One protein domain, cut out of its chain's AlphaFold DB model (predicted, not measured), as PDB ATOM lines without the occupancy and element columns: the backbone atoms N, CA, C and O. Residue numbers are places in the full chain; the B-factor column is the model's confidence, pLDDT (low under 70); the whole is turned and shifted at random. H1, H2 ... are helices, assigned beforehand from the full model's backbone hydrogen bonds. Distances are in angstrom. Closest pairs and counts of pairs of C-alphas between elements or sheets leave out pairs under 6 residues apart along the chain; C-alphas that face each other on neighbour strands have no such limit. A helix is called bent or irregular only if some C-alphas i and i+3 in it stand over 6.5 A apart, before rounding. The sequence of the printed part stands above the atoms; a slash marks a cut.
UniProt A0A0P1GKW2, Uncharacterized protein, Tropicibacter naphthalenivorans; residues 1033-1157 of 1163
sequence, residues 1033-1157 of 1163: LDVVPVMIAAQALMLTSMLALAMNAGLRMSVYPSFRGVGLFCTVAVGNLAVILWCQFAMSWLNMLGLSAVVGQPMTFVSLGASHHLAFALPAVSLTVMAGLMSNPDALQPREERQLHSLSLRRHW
ATOM      1  N   LEU A1033     515.114 425.613 421.760       91.06
ATOM      2  CA  LEU A1033     513.809 426.174 422.138       91.06
ATOM      3  C   LEU A1033     513.462 425.951 423.620       91.06
ATOM      4  O   LEU A1033     512.661 426.704 424.172       91.06
ATOM      5  N   ASP A1034     514.096 424.985 424.289       92.31
ATOM      6  CA  ASP A1034     513.819 424.636 425.690       92.31
ATOM      7  C   ASP A1034     514.161 425.766 426.675       92.31
ATOM      8  O   ASP A1034     513.556 425.877 427.746       92.31
ATOM      9  N   VAL A1035     515.086 426.662 426.313       93.50
ATOM     10  CA  VAL A1035     515.461 427.806 427.162       93.50
ATOM     11  C   VAL A1035     514.407 428.917 427.158       93.50
ATOM     12  O   VAL A1035     514.315 429.684 428.120       93.50
ATOM     13  N   VAL A1036     513.579 429.000 426.111       90.69
ATOM     14  CA  VAL A1036     512.537 430.029 425.955       90.69
ATOM     15  C   VAL A1036     511.542 430.023 427.117       90.69
ATOM     16  O   VAL A1036     511.407 431.064 427.769       90.69
ATOM     17  N   PRO A1037     510.857 428.905 427.439       92.69
ATOM     18  CA  PRO A1037     509.899 428.889 428.538       92.69
ATOM     19  C   PRO A1037     510.567 429.168 429.887       92.69
ATOM     20  O   PRO A1037     509.982 429.867 430.714       92.69
ATOM     21  N   VAL A1038     511.801 428.693 430.101       94.12
ATOM     22  CA  VAL A1038     512.565 428.953 431.334       94.12
ATOM     23  C   VAL A1038     512.857 430.446 431.485       94.12
ATOM     24  O   VAL A1038     512.648 431.014 432.559       94.12
ATOM     25  N   MET A1039     513.277 431.108 430.408       93.25
ATOM     26  CA  MET A1039     513.589 432.534 430.424       93.25
ATOM     27  C   MET A1039     512.336 433.402 430.586       93.25
ATOM     28  O   MET A1039     512.341 434.322 431.405       93.25
ATOM     29  N   ILE A1040     511.246 433.089 429.877       92.56
ATOM     30  CA  ILE A1040     509.957 433.781 430.049       92.56
ATOM     31  C   ILE A1040     509.455 433.609 431.488       92.56
ATOM     32  O   ILE A1040     509.031 434.586 432.112       92.56
ATOM     33  N   ALA A1041     509.544 432.398 432.050       95.00
ATOM     34  CA  ALA A1041     509.157 432.136 433.434       95.00
ATOM     35  C   ALA A1041     510.017 432.928 434.431       95.00
ATOM     36  O   ALA A1041     509.471 433.527 435.360       95.00
ATOM     37  N   ALA A1042     511.336 433.000 434.225       92.25
ATOM     38  CA  ALA A1042     512.244 433.773 435.071       92.25
ATOM     39  C   ALA A1042     511.949 435.284 435.012       92.25
ATOM     40  O   ALA A1042     511.842 435.939 436.052       92.25
ATOM     41  N   GLN A1043     511.745 435.834 433.811       94.06
ATOM     42  CA  GLN A1043     511.376 437.239 433.613       94.06
ATOM     43  C   GLN A1043     510.013 437.556 434.250       94.06
ATOM     44  O   GLN A1043     509.878 438.556 434.959       94.06
ATOM     45  N   ALA A1044     509.017 436.682 434.075       94.06
ATOM     46  CA  ALA A1044     507.700 436.829 434.691       94.06
ATOM     47  C   ALA A1044     507.769 436.753 436.226       94.06
ATOM     48  O   ALA A1044     507.152 437.575 436.911       94.06
ATOM     49  N   LEU A1045     508.546 435.819 436.783       95.44
ATOM     50  CA  LEU A1045     508.764 435.703 438.228       95.44
ATOM     51  C   LEU A1045     509.435 436.964 438.789       95.44
ATOM     52  O   LEU A1045     509.006 437.491 439.817       95.44
ATOM     53  N   MET A1046     510.434 437.502 438.089       92.81
ATOM     54  CA  MET A1046     511.086 438.743 438.498       92.81
ATOM     55  C   MET A1046     510.094 439.914 438.506       92.81
ATOM     56  O   MET A1046     509.932 440.573 439.534       92.81
ATOM     57  N   LEU A1047     509.362 440.135 437.413       94.81
ATOM     58  CA  LEU A1047     508.393 441.232 437.308       94.81
ATOM     59  C   LEU A1047     507.270 441.132 438.346       94.81
ATOM     60  O   LEU A1047     506.918 442.125 438.989       94.81
ATOM     61  N   THR A1048     506.727 439.930 438.545       95.12
ATOM     62  CA  THR A1048     505.682 439.687 439.548       95.12
ATOM     63  C   THR A1048     506.205 439.895 440.965       95.12
ATOM     64  O   THR A1048     505.504 440.506 441.772       95.12
ATOM     65  N   SER A1049     507.444 439.487 441.267       93.94
ATOM     66  CA  SER A1049     508.062 439.723 442.577       93.94
ATOM     67  C   SER A1049     508.258 441.216 442.864       93.94
ATOM     68  O   SER A1049     507.895 441.687 443.944       93.94
ATOM     69  N   MET A1050     508.726 441.995 441.885       94.62
ATOM     70  CA  MET A1050     508.903 443.443 442.027       94.62
ATOM     71  C   MET A1050     507.563 444.156 442.200       94.62
ATOM     72  O   MET A1050     507.423 445.012 443.077       94.62
ATOM     73  N   LEU A1051     506.545 443.773 441.426       93.88
ATOM     74  CA  LEU A1051     505.210 444.347 441.561       93.88
ATOM     75  C   LEU A1051     504.573 443.978 442.908       93.88
ATOM     76  O   LEU A1051     503.999 444.844 443.568       93.88
ATOM     77  N   ALA A1052     504.727 442.733 443.364       94.69
ATOM     78  CA  ALA A1052     504.264 442.299 444.680       94.69
ATOM     79  C   ALA A1052     504.961 443.073 445.808       94.69
ATOM     80  O   ALA A1052     504.300 443.510 446.751       94.69
ATOM     81  N   LEU A1053     506.272 443.311 445.698       94.75
ATOM     82  CA  LEU A1053     507.031 444.137 446.640       94.75
ATOM     83  C   LEU A1053     506.555 445.593 446.643       94.75
ATOM     84  O   LEU A1053     506.323 446.151 447.716       94.75
ATOM     85  N   ALA A1054     506.336 446.186 445.469       93.88
ATOM     86  CA  ALA A1054     505.786 447.533 445.343       93.88
ATOM     87  C   ALA A1054     504.390 447.629 445.981       93.88
ATOM     88  O   ALA A1054     504.123 448.535 446.774       93.88
ATOM     89  N   MET A1055     503.508 446.664 445.706       93.69
ATOM     90  CA  MET A1055     502.166 446.611 446.291       93.69
ATOM     91  C   MET A1055     502.212 446.405 447.808       93.69
ATOM     92  O   MET A1055     501.479 447.079 448.529       93.69
ATOM     93  N   ASN A1056     503.088 445.536 448.312       92.69
ATOM     94  CA  ASN A1056     503.245 445.291 449.746       92.69
ATOM     95  C   ASN A1056     503.802 446.510 450.482       92.69
ATOM     96  O   ASN A1056     503.275 446.870 451.540       92.69
ATOM     97  N   ALA A1057     504.807 447.184 449.915       89.88
ATOM     98  CA  ALA A1057     505.285 448.466 450.425       89.88
ATOM     99  C   ALA A1057     504.127 449.475 450.490       89.88
ATOM    100  O   ALA A1057     503.942 450.152 451.507       89.88
ATOM    101  N   GLY A1058     503.282 449.499 449.456       89.06
ATOM    102  CA  GLY A1058     502.154 450.413 449.371       89.06
ATOM    103  C   GLY A1058     501.012 450.120 450.338       89.06
ATOM    104  O   GLY A1058     500.450 451.039 450.937       89.06
ATOM    105  N   LEU A1059     500.688 448.849 450.555       89.62
ATOM    106  CA  LEU A1059     499.684 448.438 451.532       89.62
ATOM    107  C   LEU A1059     500.152 448.748 452.957       89.62
ATOM    108  O   LEU A1059     499.368 449.257 453.763       89.62
ATOM    109  N   ARG A1060     501.435 448.533 453.268       85.06
ATOM    110  CA  ARG A1060     501.984 448.792 454.610       85.06
ATOM    111  C   ARG A1060     502.128 450.275 454.944       85.06
ATOM    112  O   ARG A1060     502.047 450.622 456.122       85.06
ATOM    113  N   MET A1061     502.189 451.160 453.944       84.38
ATOM    114  CA  MET A1061     502.051 452.609 454.162       84.38
ATOM    115  C   MET A1061     500.776 452.991 454.918       84.38
ATOM    116  O   MET A1061     500.738 454.028 455.580       84.38
ATOM    117  N   SER A1062     499.703 452.209 454.764       82.38
ATOM    118  CA  SER A1062     498.435 452.497 455.437       82.38
ATOM    119  C   SER A1062     498.479 452.189 456.936       82.38
ATOM    120  O   SER A1062     497.697 452.762 457.690       82.38
ATOM    121  N   VAL A1063     499.408 451.325 457.360       88.00
ATOM    122  CA  VAL A1063     499.527 450.843 458.742       88.00
ATOM    123  C   VAL A1063     500.458 451.732 459.564       88.00
ATOM    124  O   VAL A1063     500.155 452.010 460.721       88.00
ATOM    125  N   TYR A1064     501.552 452.221 458.970       84.62
ATOM    126  CA  TYR A1064     502.561 453.010 459.678       84.62
ATOM    127  C   TYR A1064     502.704 454.421 459.087       84.62
ATOM    128  O   TYR A1064     503.408 454.599 458.090       84.62
ATOM    129  N   PRO A1065     502.072 455.446 459.699       84.56
ATOM    130  CA  PRO A1065     502.099 456.816 459.193       84.56
ATOM    131  C   PRO A1065     503.512 457.373 459.002       84.56
ATOM    132  O   PRO A1065     503.757 457.995 457.978       84.56
ATOM    133  N   SER A1066     504.439 457.077 459.920       84.69
ATOM    134  CA  SER A1066     505.838 457.537 459.881       84.69
ATOM    135  C   SER A1066     506.645 456.999 458.696       84.69
ATOM    136  O   SER A1066     507.640 457.594 458.299       84.69
ATOM    137  N   PHE A1067     506.219 455.883 458.098       83.25
ATOM    138  CA  PHE A1067     506.869 455.290 456.927       83.25
ATOM    139  C   PHE A1067     506.126 455.596 455.626       83.25
ATOM    140  O   PHE A1067     506.485 455.077 454.568       83.25
ATOM    141  N   ARG A1068     505.094 456.449 455.659       86.69
ATOM    142  CA  ARG A1068     504.246 456.718 454.494       86.69
ATOM    143  C   ARG A1068     505.012 457.378 453.350       86.69
ATOM    144  O   ARG A1068     504.746 457.064 452.192       86.69
ATOM    145  N   GLY A1069     505.956 458.271 453.654       86.50
ATOM    146  CA  GLY A1069     506.805 458.908 452.642       86.50
ATOM    147  C   GLY A1069     507.680 457.898 451.899       86.50
ATOM    148  O   GLY A1069     507.656 457.845 450.668       86.50
ATOM    149  N   VAL A1070     508.391 457.057 452.651       85.69
ATOM    150  CA  VAL A1070     509.333 456.076 452.095       85.69
ATOM    151  C   VAL A1070     508.596 454.913 451.430       85.69
ATOM    152  O   VAL A1070     508.934 454.537 450.315       85.69
ATOM    153  N   GLY A1071     507.512 454.407 452.025       87.25
ATOM    154  CA  GLY A1071     506.697 453.368 451.396       87.25
ATOM    155  C   GLY A1071     506.061 453.833 450.081       87.25
ATOM    156  O   GLY A1071     505.973 453.043 449.141       87.25
ATOM    157  N   LEU A1072     505.692 455.120 449.957       89.81
ATOM    158  CA  LEU A1072     505.155 455.671 448.705       89.81
ATOM    159  C   LEU A1072     506.250 455.747 447.651       89.81
ATOM    160  O   LEU A1072     506.016 455.372 446.504       89.81
ATOM    161  N   PHE A1073     507.432 456.209 448.058       89.75
ATOM    162  CA  PHE A1073     508.610 456.228 447.205       89.75
ATOM    163  C   PHE A1073     508.941 454.825 446.694       89.75
ATOM    164  O   PHE A1073     508.990 454.641 445.486       89.75
ATOM    165  N   CYS A1074     509.065 453.829 447.575       89.50
ATOM    166  CA  CYS A1074     509.355 452.446 447.195       89.50
ATOM    167  C   CYS A1074     508.276 451.855 446.279       89.50
ATOM    168  O   CYS A1074     508.609 451.217 445.288       89.50
ATOM    169  N   THR A1075     506.993 452.111 446.560       91.56
ATOM    170  CA  THR A1075     505.881 451.644 445.710       91.56
ATOM    171  C   THR A1075     505.997 452.195 444.292       91.56
ATOM    172  O   THR A1075     505.867 451.451 443.325       91.56
ATOM    173  N   VAL A1076     506.243 453.502 444.160       91.56
ATOM    174  CA  VAL A1076     506.348 454.161 442.854       91.56
ATOM    175  C   VAL A1076     507.647 453.768 442.155       91.56
ATOM    176  O   VAL A1076     507.615 453.411 440.985       91.56
ATOM    177  N   ALA A1077     508.774 453.786 442.862       90.81
ATOM    178  CA  ALA A1077     510.086 453.489 442.303       90.81
ATOM    179  C   ALA A1077     510.180 452.034 441.822       90.81
ATOM    180  O   ALA A1077     510.500 451.807 440.659       90.81
ATOM    181  N   VAL A1078     509.833 451.057 442.670       93.75
ATOM    182  CA  VAL A1078     509.874 449.630 442.302       93.75
ATOM    183  C   VAL A1078     508.777 449.286 441.296       93.75
ATOM    184  O   VAL A1078     509.029 448.532 440.361       93.75
ATOM    185  N   GLY A1079     507.583 449.874 441.428       93.06
ATOM    186  CA  GLY A1079     506.500 449.678 440.463       93.06
ATOM    187  C   GLY A1079     506.868 450.173 439.062       93.06
ATOM    188  O   GLY A1079     506.696 449.445 438.088       93.06
ATOM    189  N   ASN A1080     507.435 451.377 438.952       90.44
ATOM    190  CA  ASN A1080     507.893 451.922 437.672       90.44
ATOM    191  C   ASN A1080     509.047 451.116 437.083       90.44
ATOM    192  O   ASN A1080     509.074 450.862 435.886       90.44
ATOM    193  N   LEU A1081     509.988 450.703 437.924       90.25
ATOM    194  CA  LEU A1081     511.113 449.889 437.504       90.25
ATOM    195  C   LEU A1081     510.662 448.528 436.948       90.25
ATOM    196  O   LEU A1081     511.176 448.098 435.921       90.25
ATOM    197  N   ALA A1082     509.661 447.893 437.568       92.88
ATOM    198  CA  ALA A1082     509.051 446.679 437.032       92.88
ATOM    199  C   ALA A1082     508.424 446.930 435.648       92.88
ATOM    200  O   ALA A1082     508.604 446.131 434.738       92.88
ATOM    201  N   VAL A1083     507.739 448.062 435.453       89.44
ATOM    202  CA  VAL A1083     507.175 448.427 434.139       89.44
ATOM    203  C   VAL A1083     508.272 448.655 433.096       89.44
ATOM    204  O   VAL A1083     508.134 448.188 431.969       89.44
ATOM    205  N   ILE A1084     509.369 449.324 433.459       86.75
ATOM    206  CA  ILE A1084     510.508 449.556 432.555       86.75
ATOM    207  C   ILE A1084     511.127 448.224 432.120       86.75
ATOM    208  O   ILE A1084     511.303 448.000 430.924       86.75
ATOM    209  N   LEU A1085     511.387 447.319 433.067       88.06
ATOM    210  CA  LEU A1085     511.923 445.989 432.767       88.06
ATOM    211  C   LEU A1085     510.963 445.171 431.899       88.06
ATOM    212  O   LEU A1085     511.403 444.489 430.980       88.06
ATOM    213  N   TRP A1086     509.653 445.278 432.137       92.88
ATOM    214  CA  TRP A1086     508.654 444.621 431.297       92.88
ATOM    215  C   TRP A1086     508.685 445.136 429.858       92.88
ATOM    216  O   TRP A1086     508.714 444.327 428.933       92.88
ATOM    217  N   CYS A1087     508.738 446.457 429.658       87.12
ATOM    218  CA  CYS A1087     508.880 447.040 428.325       87.12
ATOM    219  C   CYS A1087     510.165 446.561 427.645       87.12
ATOM    220  O   CYS A1087     510.143 446.242 426.461       87.12
ATOM    221  N   GLN A1088     511.271 446.484 428.387       85.88
ATOM    222  CA  GLN A1088     512.551 446.047 427.840       85.88
ATOM    223  C   GLN A1088     512.518 444.578 427.414       85.88
ATOM    224  O   GLN A1088     512.884 444.276 426.283       85.88
ATOM    225  N   PHE A1089     511.978 443.686 428.248       89.19
ATOM    226  CA  PHE A1089     511.780 442.288 427.864       89.19
ATOM    227  C   PHE A1089     510.839 442.151 426.674       89.19
ATOM    228  O   PHE A1089     511.144 441.409 425.745       89.19
ATOM    229  N   ALA A1090     509.729 442.891 426.663       87.62
ATOM    230  CA  ALA A1090     508.794 442.871 425.548       87.62
ATOM    231  C   ALA A1090     509.473 443.308 424.241       87.62
ATOM    232  O   ALA A1090     509.300 442.636 423.233       87.62
ATOM    233  N   MET A1091     510.282 444.371 424.251       83.75
ATOM    234  CA  MET A1091     511.026 444.811 423.063       83.75
ATOM    235  C   MET A1091     512.060 443.778 422.608       83.75
ATOM    236  O   MET A1091     512.130 443.494 421.416       83.75
ATOM    237  N   SER A1092     512.811 443.169 423.530       84.88
ATOM    238  CA  SER A1092     513.768 442.109 423.184       84.88
ATOM    239  C   SER A1092     513.072 440.896 422.559       84.88
ATOM    240  O   SER A1092     513.550 440.366 421.558       84.88
ATOM    241  N   TRP A1093     511.915 440.488 423.089       91.12
ATOM    242  CA  TRP A1093     511.113 439.414 422.496       91.12
ATOM    243  C   TRP A1093     510.510 439.814 421.149       91.12
ATOM    244  O   TRP A1093     510.537 439.016 420.222       91.12
ATOM    245  N   LEU A1094     510.003 441.041 421.000       87.25
ATOM    246  CA  LEU A1094     509.476 441.525 419.721       87.25
ATOM    247  C   LEU A1094     510.566 441.567 418.641       87.25
ATOM    248  O   LEU A1094     510.292 441.175 417.510       87.25
ATOM    249  N   ASN A1095     511.791 441.968 418.994       83.06
ATOM    250  CA  ASN A1095     512.938 441.945 418.085       83.06
ATOM    251  C   ASN A1095     513.340 440.511 417.724       83.06
ATOM    252  O   ASN A1095     513.515 440.207 416.547       83.06
ATOM    253  N   MET A1096     513.449 439.617 418.714       85.69
ATOM    254  CA  MET A1096     513.802 438.214 418.475       85.69
ATOM    255  C   MET A1096     512.757 437.494 417.610       85.69
ATOM    256  O   MET A1096     513.113 436.698 416.747       85.69
ATOM    257  N   LEU A1097     511.476 437.810 417.791       83.88
ATOM    258  CA  LEU A1097     510.383 437.251 416.993       83.88
ATOM    259  C   LEU A1097     510.225 437.928 415.617       83.88
ATOM    260  O   LEU A1097     509.313 437.571 414.876       83.88
ATOM    261  N   GLY A1098     511.052 438.927 415.282       82.88
ATOM    262  CA  GLY A1098     510.933 439.701 414.040       82.88
ATOM    263  C   GLY A1098     509.637 440.520 413.934       82.88
ATOM    264  O   GLY A1098     509.216 440.879 412.836       82.88
ATOM    265  N   LEU A1099     508.969 440.786 415.062       79.31
ATOM    266  CA  LEU A1099     507.677 441.481 415.129       79.31
ATOM    267  C   LEU A1099     507.822 443.001 415.190       79.31
ATOM    268  O   LEU A1099     506.940 443.720 414.713       79.31
ATOM    269  N   SER A1100     508.908 443.503 415.772       81.06
ATOM    270  CA  SER A1100     509.331 444.885 415.553       81.06
ATOM    271  C   SER A1100     510.281 444.928 414.368       81.06
ATOM    272  O   SER A1100     511.136 444.056 414.218       81.06
ATOM    273  N   ALA A1101     510.144 445.969 413.535       68.56
ATOM    274  CA  ALA A1101     511.226 446.351 412.636       68.56
ATOM    275  C   ALA A1101     512.494 446.383 413.482       68.56
ATOM    276  O   ALA A1101     512.456 446.965 414.570       68.56
ATOM    277  N   VAL A1102     513.541 445.689 413.032       58.69
ATOM    278  CA  VAL A1102     514.834 445.653 413.708       58.69
ATOM    279  C   VAL A1102     515.319 447.092 413.753       58.69
ATOM    280  O   VAL A1102     515.968 447.594 412.840       58.69
ATOM    281  N   VAL A1103     514.938 447.803 414.808       57.25
ATOM    282  CA  VAL A1103     515.569 449.056 415.154       57.25
ATOM    283  C   VAL A1103     516.963 448.569 415.509       57.25
ATOM    284  O   VAL A1103     517.123 447.867 416.497       57.25
ATOM    285  N   GLY A1104     517.946 448.792 414.643       51.03
ATOM    286  CA  GLY A1104     519.287 448.221 414.802       51.03
ATOM    287  C   GLY A1104     520.074 448.802 415.980       51.03
ATOM    288  O   GLY A1104     521.278 448.605 416.040       51.03
ATOM    289  N   GLN A1105     519.432 449.583 416.858       43.12
ATOM    290  CA  GLN A1105     520.095 450.424 417.853       43.12
ATOM    291  C   GLN A1105     519.288 450.810 419.130       43.12
ATOM    292  O   GLN A1105     519.702 451.746 419.815       43.12
ATOM    293  N   PRO A1106     518.159 450.197 419.557       47.53
ATOM    294  CA  PRO A1106     517.580 450.541 420.852       47.53
ATOM    295  C   PRO A1106     518.451 450.007 421.999       47.53
ATOM    296  O   PRO A1106     518.393 450.561 423.096       47.53
ATOM    297  N   MET A1107     519.284 448.985 421.760       43.47
ATOM    298  CA  MET A1107     520.227 448.461 422.743       43.47
ATOM    299  C   MET A1107     521.695 448.786 422.415       43.47
ATOM    300  O   MET A1107     522.556 448.325 423.146       43.47
ATOM    301  N   THR A1108     522.027 449.733 421.520       41.78
ATOM    302  CA  THR A1108     523.362 450.385 421.573       41.78
ATOM    303  C   THR A1108     523.592 451.083 422.925       41.78
ATOM    304  O   THR A1108     524.723 451.204 423.377       41.78
ATOM    305  N   PHE A1109     522.513 451.434 423.645       42.06
ATOM    306  CA  PHE A1109     522.525 451.840 425.065       42.06
ATOM    307  C   PHE A1109     522.936 450.739 426.052       42.06
ATOM    308  O   PHE A1109     523.143 451.004 427.236       42.06
ATOM    309  N   VAL A1110     522.998 449.500 425.584       41.44
ATOM    310  CA  VAL A1110     523.271 448.302 426.367       41.44
ATOM    311  C   VAL A1110     524.532 447.589 425.878       41.44
ATOM    312  O   VAL A1110     525.334 447.182 426.713       41.44
ATOM    313  N   SER A1111     524.751 447.493 424.567       38.47
ATOM    314  CA  SER A1111     525.903 446.822 423.959       38.47
ATOM    315  C   SER A1111     527.202 447.626 424.088       38.47
ATOM    316  O   SER A1111     528.252 447.053 424.355       38.47
ATOM    317  N   LEU A1112     527.151 448.969 424.096       41.34
ATOM    318  CA  LEU A1112     528.292 449.798 424.538       41.34
ATOM    319  C   LEU A1112     528.506 449.764 426.067       41.34
ATOM    320  O   LEU A1112     529.398 450.433 426.592       41.34
ATOM    321  N   GLY A1113     527.700 449.006 426.817       41.97
ATOM    322  CA  GLY A1113     527.531 449.215 428.245       41.97
ATOM    323  C   GLY A1113     527.220 447.968 429.062       41.97
ATOM    324  O   GLY A1113     526.245 447.977 429.815       41.97
ATOM    325  N   ALA A1114     528.118 446.980 429.094       47.88
ATOM    326  CA  ALA A1114     528.191 446.064 430.245       47.88
ATOM    327  C   ALA A1114     528.204 446.849 431.588       47.88
ATOM    328  O   ALA A1114     527.634 446.425 432.595       47.88
ATOM    329  N   SER A1115     528.762 448.066 431.574       45.25
ATOM    330  CA  SER A1115     528.724 449.048 432.665       45.25
ATOM    331  C   SER A1115     527.333 449.650 432.939       45.25
ATOM    332  O   SER A1115     526.993 449.903 434.096       45.25
ATOM    333  N   HIS A1116     526.490 449.837 431.921       56.28
ATOM    334  CA  HIS A1116     525.154 450.426 432.062       56.28
ATOM    335  C   HIS A1116     524.162 449.430 432.660       56.28
ATOM    336  O   HIS A1116     523.276 449.808 433.425       56.28
ATOM    337  N   HIS A1117     524.340 448.139 432.373       62.53
ATOM    338  CA  HIS A1117     523.560 447.079 433.009       62.53
ATOM    339  C   HIS A1117     523.745 447.085 434.514       62.53
ATOM    340  O   HIS A1117     522.756 447.075 435.238       62.53
ATOM    341  N   LEU A1118     524.978 447.223 434.998       64.44
ATOM    342  CA  LEU A1118     525.237 447.430 436.422       64.44
ATOM    343  C   LEU A1118     524.679 448.772 436.917       64.44
ATOM    344  O   LEU A1118     524.109 448.813 438.006       64.44
ATOM    345  N   ALA A1119     524.763 449.843 436.120       63.25
ATOM    346  CA  ALA A1119     524.219 451.154 436.482       63.25
ATOM    347  C   ALA A1119     522.687 451.166 436.644       63.25
ATOM    348  O   ALA A1119     522.183 451.922 437.469       63.25
ATOM    349  N   PHE A1120     521.944 450.320 435.922       70.75
ATOM    350  CA  PHE A1120     520.493 450.159 436.102       70.75
ATOM    351  C   PHE A1120     520.141 449.034 437.081       70.75
ATOM    352  O   PHE A1120     519.250 449.206 437.918       70.75
ATOM    353  N   ALA A1121     520.857 447.910 437.033       76.62
ATOM    354  CA  ALA A1121     520.610 446.750 437.879       76.62
ATOM    355  C   ALA A1121     520.940 447.027 439.349       76.62
ATOM    356  O   ALA A1121     520.176 446.623 440.219       76.62
ATOM    357  N   LEU A1122     522.019 447.752 439.667       79.31
ATOM    358  CA  LEU A1122     522.376 448.027 441.065       79.31
ATOM    359  C   LEU A1122     521.342 448.919 441.770       79.31
ATOM    360  O   LEU A1122     520.893 448.535 442.855       79.31
ATOM    361  N   PRO A1123     520.881 450.053 441.200       78.25
ATOM    362  CA  PRO A1123     519.763 450.803 441.766       78.25
ATOM    363  C   PRO A1123     518.474 449.989 441.791       78.25
ATOM    364  O   PRO A1123     517.727 450.078 442.764       78.25
ATOM    365  N   ALA A1124     518.226 449.167 440.767       82.75
ATOM    366  CA  ALA A1124     517.050 448.313 440.705       82.75
ATOM    367  C   ALA A1124     516.996 447.309 441.860       82.75
ATOM    368  O   ALA A1124     516.002 447.237 442.589       82.75
ATOM    369  N   VAL A1125     518.095 446.587 442.069       86.44
ATOM    370  CA  VAL A1125     518.277 445.644 443.172       86.44
ATOM    371  C   VAL A1125     518.217 446.386 444.500       86.44
ATOM    372  O   VAL A1125     517.477 445.970 445.385       86.44
ATOM    373  N   SER A1126     518.893 447.529 444.634       86.25
ATOM    374  CA  SER A1126     518.887 448.325 445.870       86.25
ATOM    375  C   SER A1126     517.479 448.787 446.252       86.25
ATOM    376  O   SER A1126     517.065 448.620 447.399       86.25
ATOM    377  N   LEU A1127     516.706 449.316 445.298       87.81
ATOM    378  CA  LEU A1127     515.319 449.740 445.514       87.81
ATOM    379  C   LEU A1127     514.407 448.556 445.842       87.81
ATOM    380  O   LEU A1127     513.544 448.674 446.712       87.81
ATOM    381  N   THR A1128     514.613 447.418 445.179       89.06
ATOM    382  CA  THR A1128     513.840 446.190 445.410       89.06
ATOM    383  C   THR A1128     514.137 445.609 446.793       89.06
ATOM    384  O   THR A1128     513.208 445.267 447.522       89.06
ATOM    385  N   VAL A1129     515.406 445.587 447.211       90.81
ATOM    386  CA  VAL A1129     515.832 445.181 448.558       90.81
ATOM    387  C   VAL A1129     515.284 446.145 449.605       90.81
ATOM    388  O   VAL A1129     514.711 445.690 450.592       90.81
ATOM    389  N   MET A1130     515.372 447.462 449.390       85.69
ATOM    390  CA  MET A1130     514.767 448.447 450.295       85.69
ATOM    391  C   MET A1130     513.257 448.232 450.422       85.69
ATOM    392  O   MET A1130     512.745 448.170 451.537       85.69
ATOM    393  N   ALA A1131     512.542 448.049 449.308       88.44
ATOM    394  CA  ALA A1131     511.114 447.746 449.334       88.44
ATOM    395  C   ALA A1131     510.819 446.422 450.056       88.44
ATOM    396  O   ALA A1131     509.854 446.355 450.813       88.44
ATOM    397  N   GLY A1132     511.670 445.404 449.892       89.62
ATOM    398  CA  GLY A1132     511.618 444.140 450.627       89.62
ATOM    399  C   GLY A1132     511.782 444.318 452.133       89.62
ATOM    400  O   GLY A1132     510.928 443.874 452.899       89.62
ATOM    401  N   LEU A1133     512.815 445.040 452.564       85.75
ATOM    402  CA  LEU A1133     513.056 445.347 453.975       85.75
ATOM    403  C   LEU A1133     511.900 446.154 454.577       85.75
ATOM    404  O   LEU A1133     511.432 445.844 455.669       85.75
ATOM    405  N   MET A1134     511.360 447.130 453.846       82.31
ATOM    406  CA  MET A1134     510.186 447.895 454.280       82.31
ATOM    407  C   MET A1134     508.893 447.079 454.275       82.31
ATOM    408  O   MET A1134     507.994 447.313 455.086       82.31
ATOM    409  N   SER A1135     508.799 446.097 453.378       83.88
ATOM    410  CA  SER A1135     507.716 445.123 453.388       83.88
ATOM    411  C   SER A1135     507.794 444.200 454.605       83.88
ATOM    412  O   SER A1135     506.833 443.493 454.864       83.88
ATOM    413  N   ASN A1136     508.872 444.237 455.394       87.31
ATOM    414  CA  ASN A1136     508.985 443.547 456.670       87.31
ATOM    415  C   ASN A1136     509.363 444.539 457.799       87.31
ATOM    416  O   ASN A1136     510.502 444.562 458.255       87.31
ATOM    417  N   PRO A1137     508.418 445.365 458.288       73.38
ATOM    418  CA  PRO A1137     508.656 446.338 459.349       73.38
ATOM    419  C   PRO A1137     509.075 445.662 460.656       73.38
ATOM    420  O   PRO A1137     509.808 446.266 461.434       73.38
ATOM    421  N   ASP A1138     508.692 444.397 460.867       81.12
ATOM    422  CA  ASP A1138     509.183 443.621 461.999       81.12
ATOM    423  C   ASP A1138     510.697 443.450 461.904       81.12
ATOM    424  O   ASP A1138     511.360 443.495 462.926       81.12
ATOM    425  N   ALA A1139     511.287 443.337 460.710       77.69
ATOM    426  CA  ALA A1139     512.740 443.304 460.549       77.69
ATOM    427  C   ALA A1139     513.416 444.643 460.901       77.69
ATOM    428  O   ALA A1139     514.540 444.628 461.400       77.69
ATOM    429  N   LEU A1140     512.734 445.775 460.687       71.06
ATOM    430  CA  LEU A1140     513.264 447.123 460.934       71.06
ATOM    431  C   LEU A1140     513.100 447.598 462.383       71.06
ATOM    432  O   LEU A1140     513.819 448.503 462.801       71.06
ATOM    433  N   GLN A1141     512.189 447.006 463.164       77.44
ATOM    434  CA  GLN A1141     512.075 447.349 464.580       77.44
ATOM    435  C   GLN A1141     513.321 446.885 465.349       77.44
ATOM    436  O   GLN A1141     513.644 445.682 465.304       77.44
ATOM    437  N   PRO A1142     513.992 447.791 466.096       77.44
ATOM    438  CA  PRO A1142     515.087 447.434 466.986       77.44
ATOM    439  C   PRO A1142     514.678 446.254 467.865       77.44
ATOM    440  O   PRO A1142     513.565 446.211 468.395       77.44
ATOM    441  N   ARG A1143     515.572 445.269 468.019       78.25
ATOM    442  CA  ARG A1143     515.313 444.082 468.855       78.25
ATOM    443  C   ARG A1143     514.833 444.467 470.261       78.25
ATOM    444  O   ARG A1143     513.984 443.777 470.813       78.25
ATOM    445  N   GLU A1144     515.332 445.581 470.788       78.31
ATOM    446  CA  GLU A1144     514.963 446.126 472.095       78.31
ATOM    447  C   GLU A1144     513.507 446.597 472.163       78.31
ATOM    448  O   GLU A1144     512.832 446.288 473.138       78.31
ATOM    449  N   GLU A1145     512.972 447.254 471.129       76.44
ATOM    450  CA  GLU A1145     511.551 447.633 471.101       76.44
ATOM    451  C   GLU A1145     510.652 446.403 471.017       76.44
ATOM    452  O   GLU A1145     509.644 446.334 471.718       76.44
ATOM    453  N   ARG A1146     511.039 445.383 470.239       74.81
ATOM    454  CA  ARG A1146     510.309 444.104 470.211       74.81
ATOM    455  C   ARG A1146     510.328 443.411 471.571       74.81
ATOM    456  O   ARG A1146     509.294 442.913 472.022       74.81
ATOM    457  N   GLN A1147     511.471 443.420 472.258       79.88
ATOM    458  CA  GLN A1147     511.570 442.883 473.613       79.88
ATOM    459  C   GLN A1147     510.738 443.701 474.602       79.88
ATOM    460  O   GLN A1147     509.952 443.109 475.337       79.88
ATOM    461  N   LEU A1148     510.809 445.032 474.572       79.25
ATOM    462  CA  LEU A1148     510.018 445.919 475.426       79.25
ATOM    463  C   LEU A1148     508.516 445.775 475.179       79.25
ATOM    464  O   LEU A1148     507.753 445.764 476.140       79.25
ATOM    465  N   HIS A1149     508.080 445.595 473.932       75.44
ATOM    466  CA  HIS A1149     506.670 445.374 473.611       75.44
ATOM    467  C   HIS A1149     506.192 443.986 474.070       75.44
ATOM    468  O   HIS A1149     505.063 443.841 474.540       75.44
ATOM    469  N   SER A1150     507.058 442.967 474.002       79.38
ATOM    470  CA  SER A1150     506.769 441.637 474.558       79.38
ATOM    471  C   SER A1150     506.758 441.634 476.094       79.38
ATOM    472  O   SER A1150     505.922 440.971 476.708       79.38
ATOM    473  N   LEU A1151     507.633 442.424 476.724       79.94
ATOM    474  CA  LEU A1151     507.726 442.586 478.174       79.94
ATOM    475  C   LEU A1151     506.594 443.462 478.718       79.94
ATOM    476  O   LEU A1151     506.087 443.176 479.800       79.94
ATOM    477  N   SER A1152     506.149 444.485 477.983       78.56
ATOM    478  CA  SER A1152     504.995 445.309 478.358       78.56
ATOM    479  C   SER A1152     503.696 444.516 478.246       78.56
ATOM    480  O   SER A1152     502.878 444.576 479.161       78.56
ATOM    481  N   LEU A1153     503.550 443.682 477.207       74.25
ATOM    482  CA  LEU A1153     502.452 442.721 477.105       74.25
ATOM    483  C   LEU A1153     502.502 441.703 478.251       74.25
ATOM    484  O   LEU A1153     501.482 441.488 478.894       74.25
ATOM    485  N   ARG A1154     503.670 441.150 478.606       76.69
ATOM    486  CA  ARG A1154     503.779 440.267 479.785       76.69
ATOM    487  C   ARG A1154     503.502 440.978 481.113       76.69
ATOM    488  O   ARG A1154     502.941 440.356 482.002       76.69
ATOM    489  N   ARG A1155     503.855 442.261 481.268       71.00
ATOM    490  CA  ARG A1155     503.550 443.036 482.487       71.00
ATOM    491  C   ARG A1155     502.078 443.419 482.596       71.00
ATOM    492  O   ARG A1155     501.552 443.412 483.700       71.00
ATOM    493  N   HIS A1156     501.417 443.757 481.490       65.25
ATOM    494  CA  HIS A1156     499.980 444.067 481.495       65.25
ATOM    495  C   HIS A1156     499.091 442.820 481.555       65.25
ATOM    496  O   HIS A1156     497.950 442.926 481.985       65.25
ATOM    497  N   TRP A1157     499.616 441.652 481.173       60.38
ATOM    498  CA  TRP A1157     498.941 440.354 481.289       60.38
ATOM    499  C   TRP A1157     499.542 439.454 482.384       60.38
ATOM    500  O   TRP A1157     499.303 438.247 482.395       60.38
TER     501      TRP A1157
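Overview. This is residues 1033 to 1157 of the 1163 residues of an uncharacterized protein of Tropicibacter naphthalenivorans (UniProt A0A0P1GKW2). Two long helices, H2 and H1, lie side by side as a hairpin; H4 crosses it at a slant, packing with its later residues near the closed end. Beyond that end residues 1147 to 1157, mostly H6, stick out as an arm that adds to the length. H1, H2 and H4 form an up-and-down bundle, each running against the one before. The printed part has 125 residues, six named helices in order H1 to H6 and no named strand: all helix, loose, radius of gyration of the C-alphas 20.1 A, spans 69 by 29 by 23 A.

Along the chain. Find C-alpha 1065 at (502.099, 456.816, 459.193); from there H2 runs 46.3 A to residue 1096, irregular, with C-alphas 1066 and 1069 7.4 A apart, and a kink of 26 degrees near residue 1072. H1, residues 1035 to 1060, measures 37.1 A; H4, residues 1114 to 1134, 30.1 A. H3 is residues 1108 to 1111, H5 1137 to 1140. H6, residues 1143 to 1156, ends at (499.980, 444.067, 481.495).

Arrangement. Look at Ala 1054 and Thr 1075, the closest C-alphas of the hairpin H1 and H2, 4.1 A apart; these helices touch at a shallow tilt of 18 degrees, opposite ways. H2, with residues 1071 to 1081 alone, touches the hub H4 at a steep tilt of 39 degrees, opposite ways; the closest C-alphas, of Cys 1074 and Ala 1131, are 5.5 A apart. H1 touches H4 with residues 1050 to 1057 alone, at a steep tilt of 44 degrees, the same way; the closest C-alphas, of Ala 1057 and Ala 1131, are 6.0 A apart. H3 and H5 each only just touch H4, only at the corner, with 3 pairs of C-alphas within 8 A; the closest are Val 1110 and His 1116, 6.4 A, and Leu 1133 and Ala 1139, 6.9 A. H6 touches no helix. Every O i to N i+4 pair is within hydrogen-bond range in H1 and H6, 26 of 28 in H2 and 15 of 17 in H4; H3 and H5 are too short for such a pair.

Size, cuts and confidence. The C-alphas farthest apart, of Ala 1101 and Arg 1155, are 70.3 A apart. The printed part has no cut; the link from H2 to H3 is long. Look for pLDDT under 70 at residues 1101 to 1119 and 1156 to 1157.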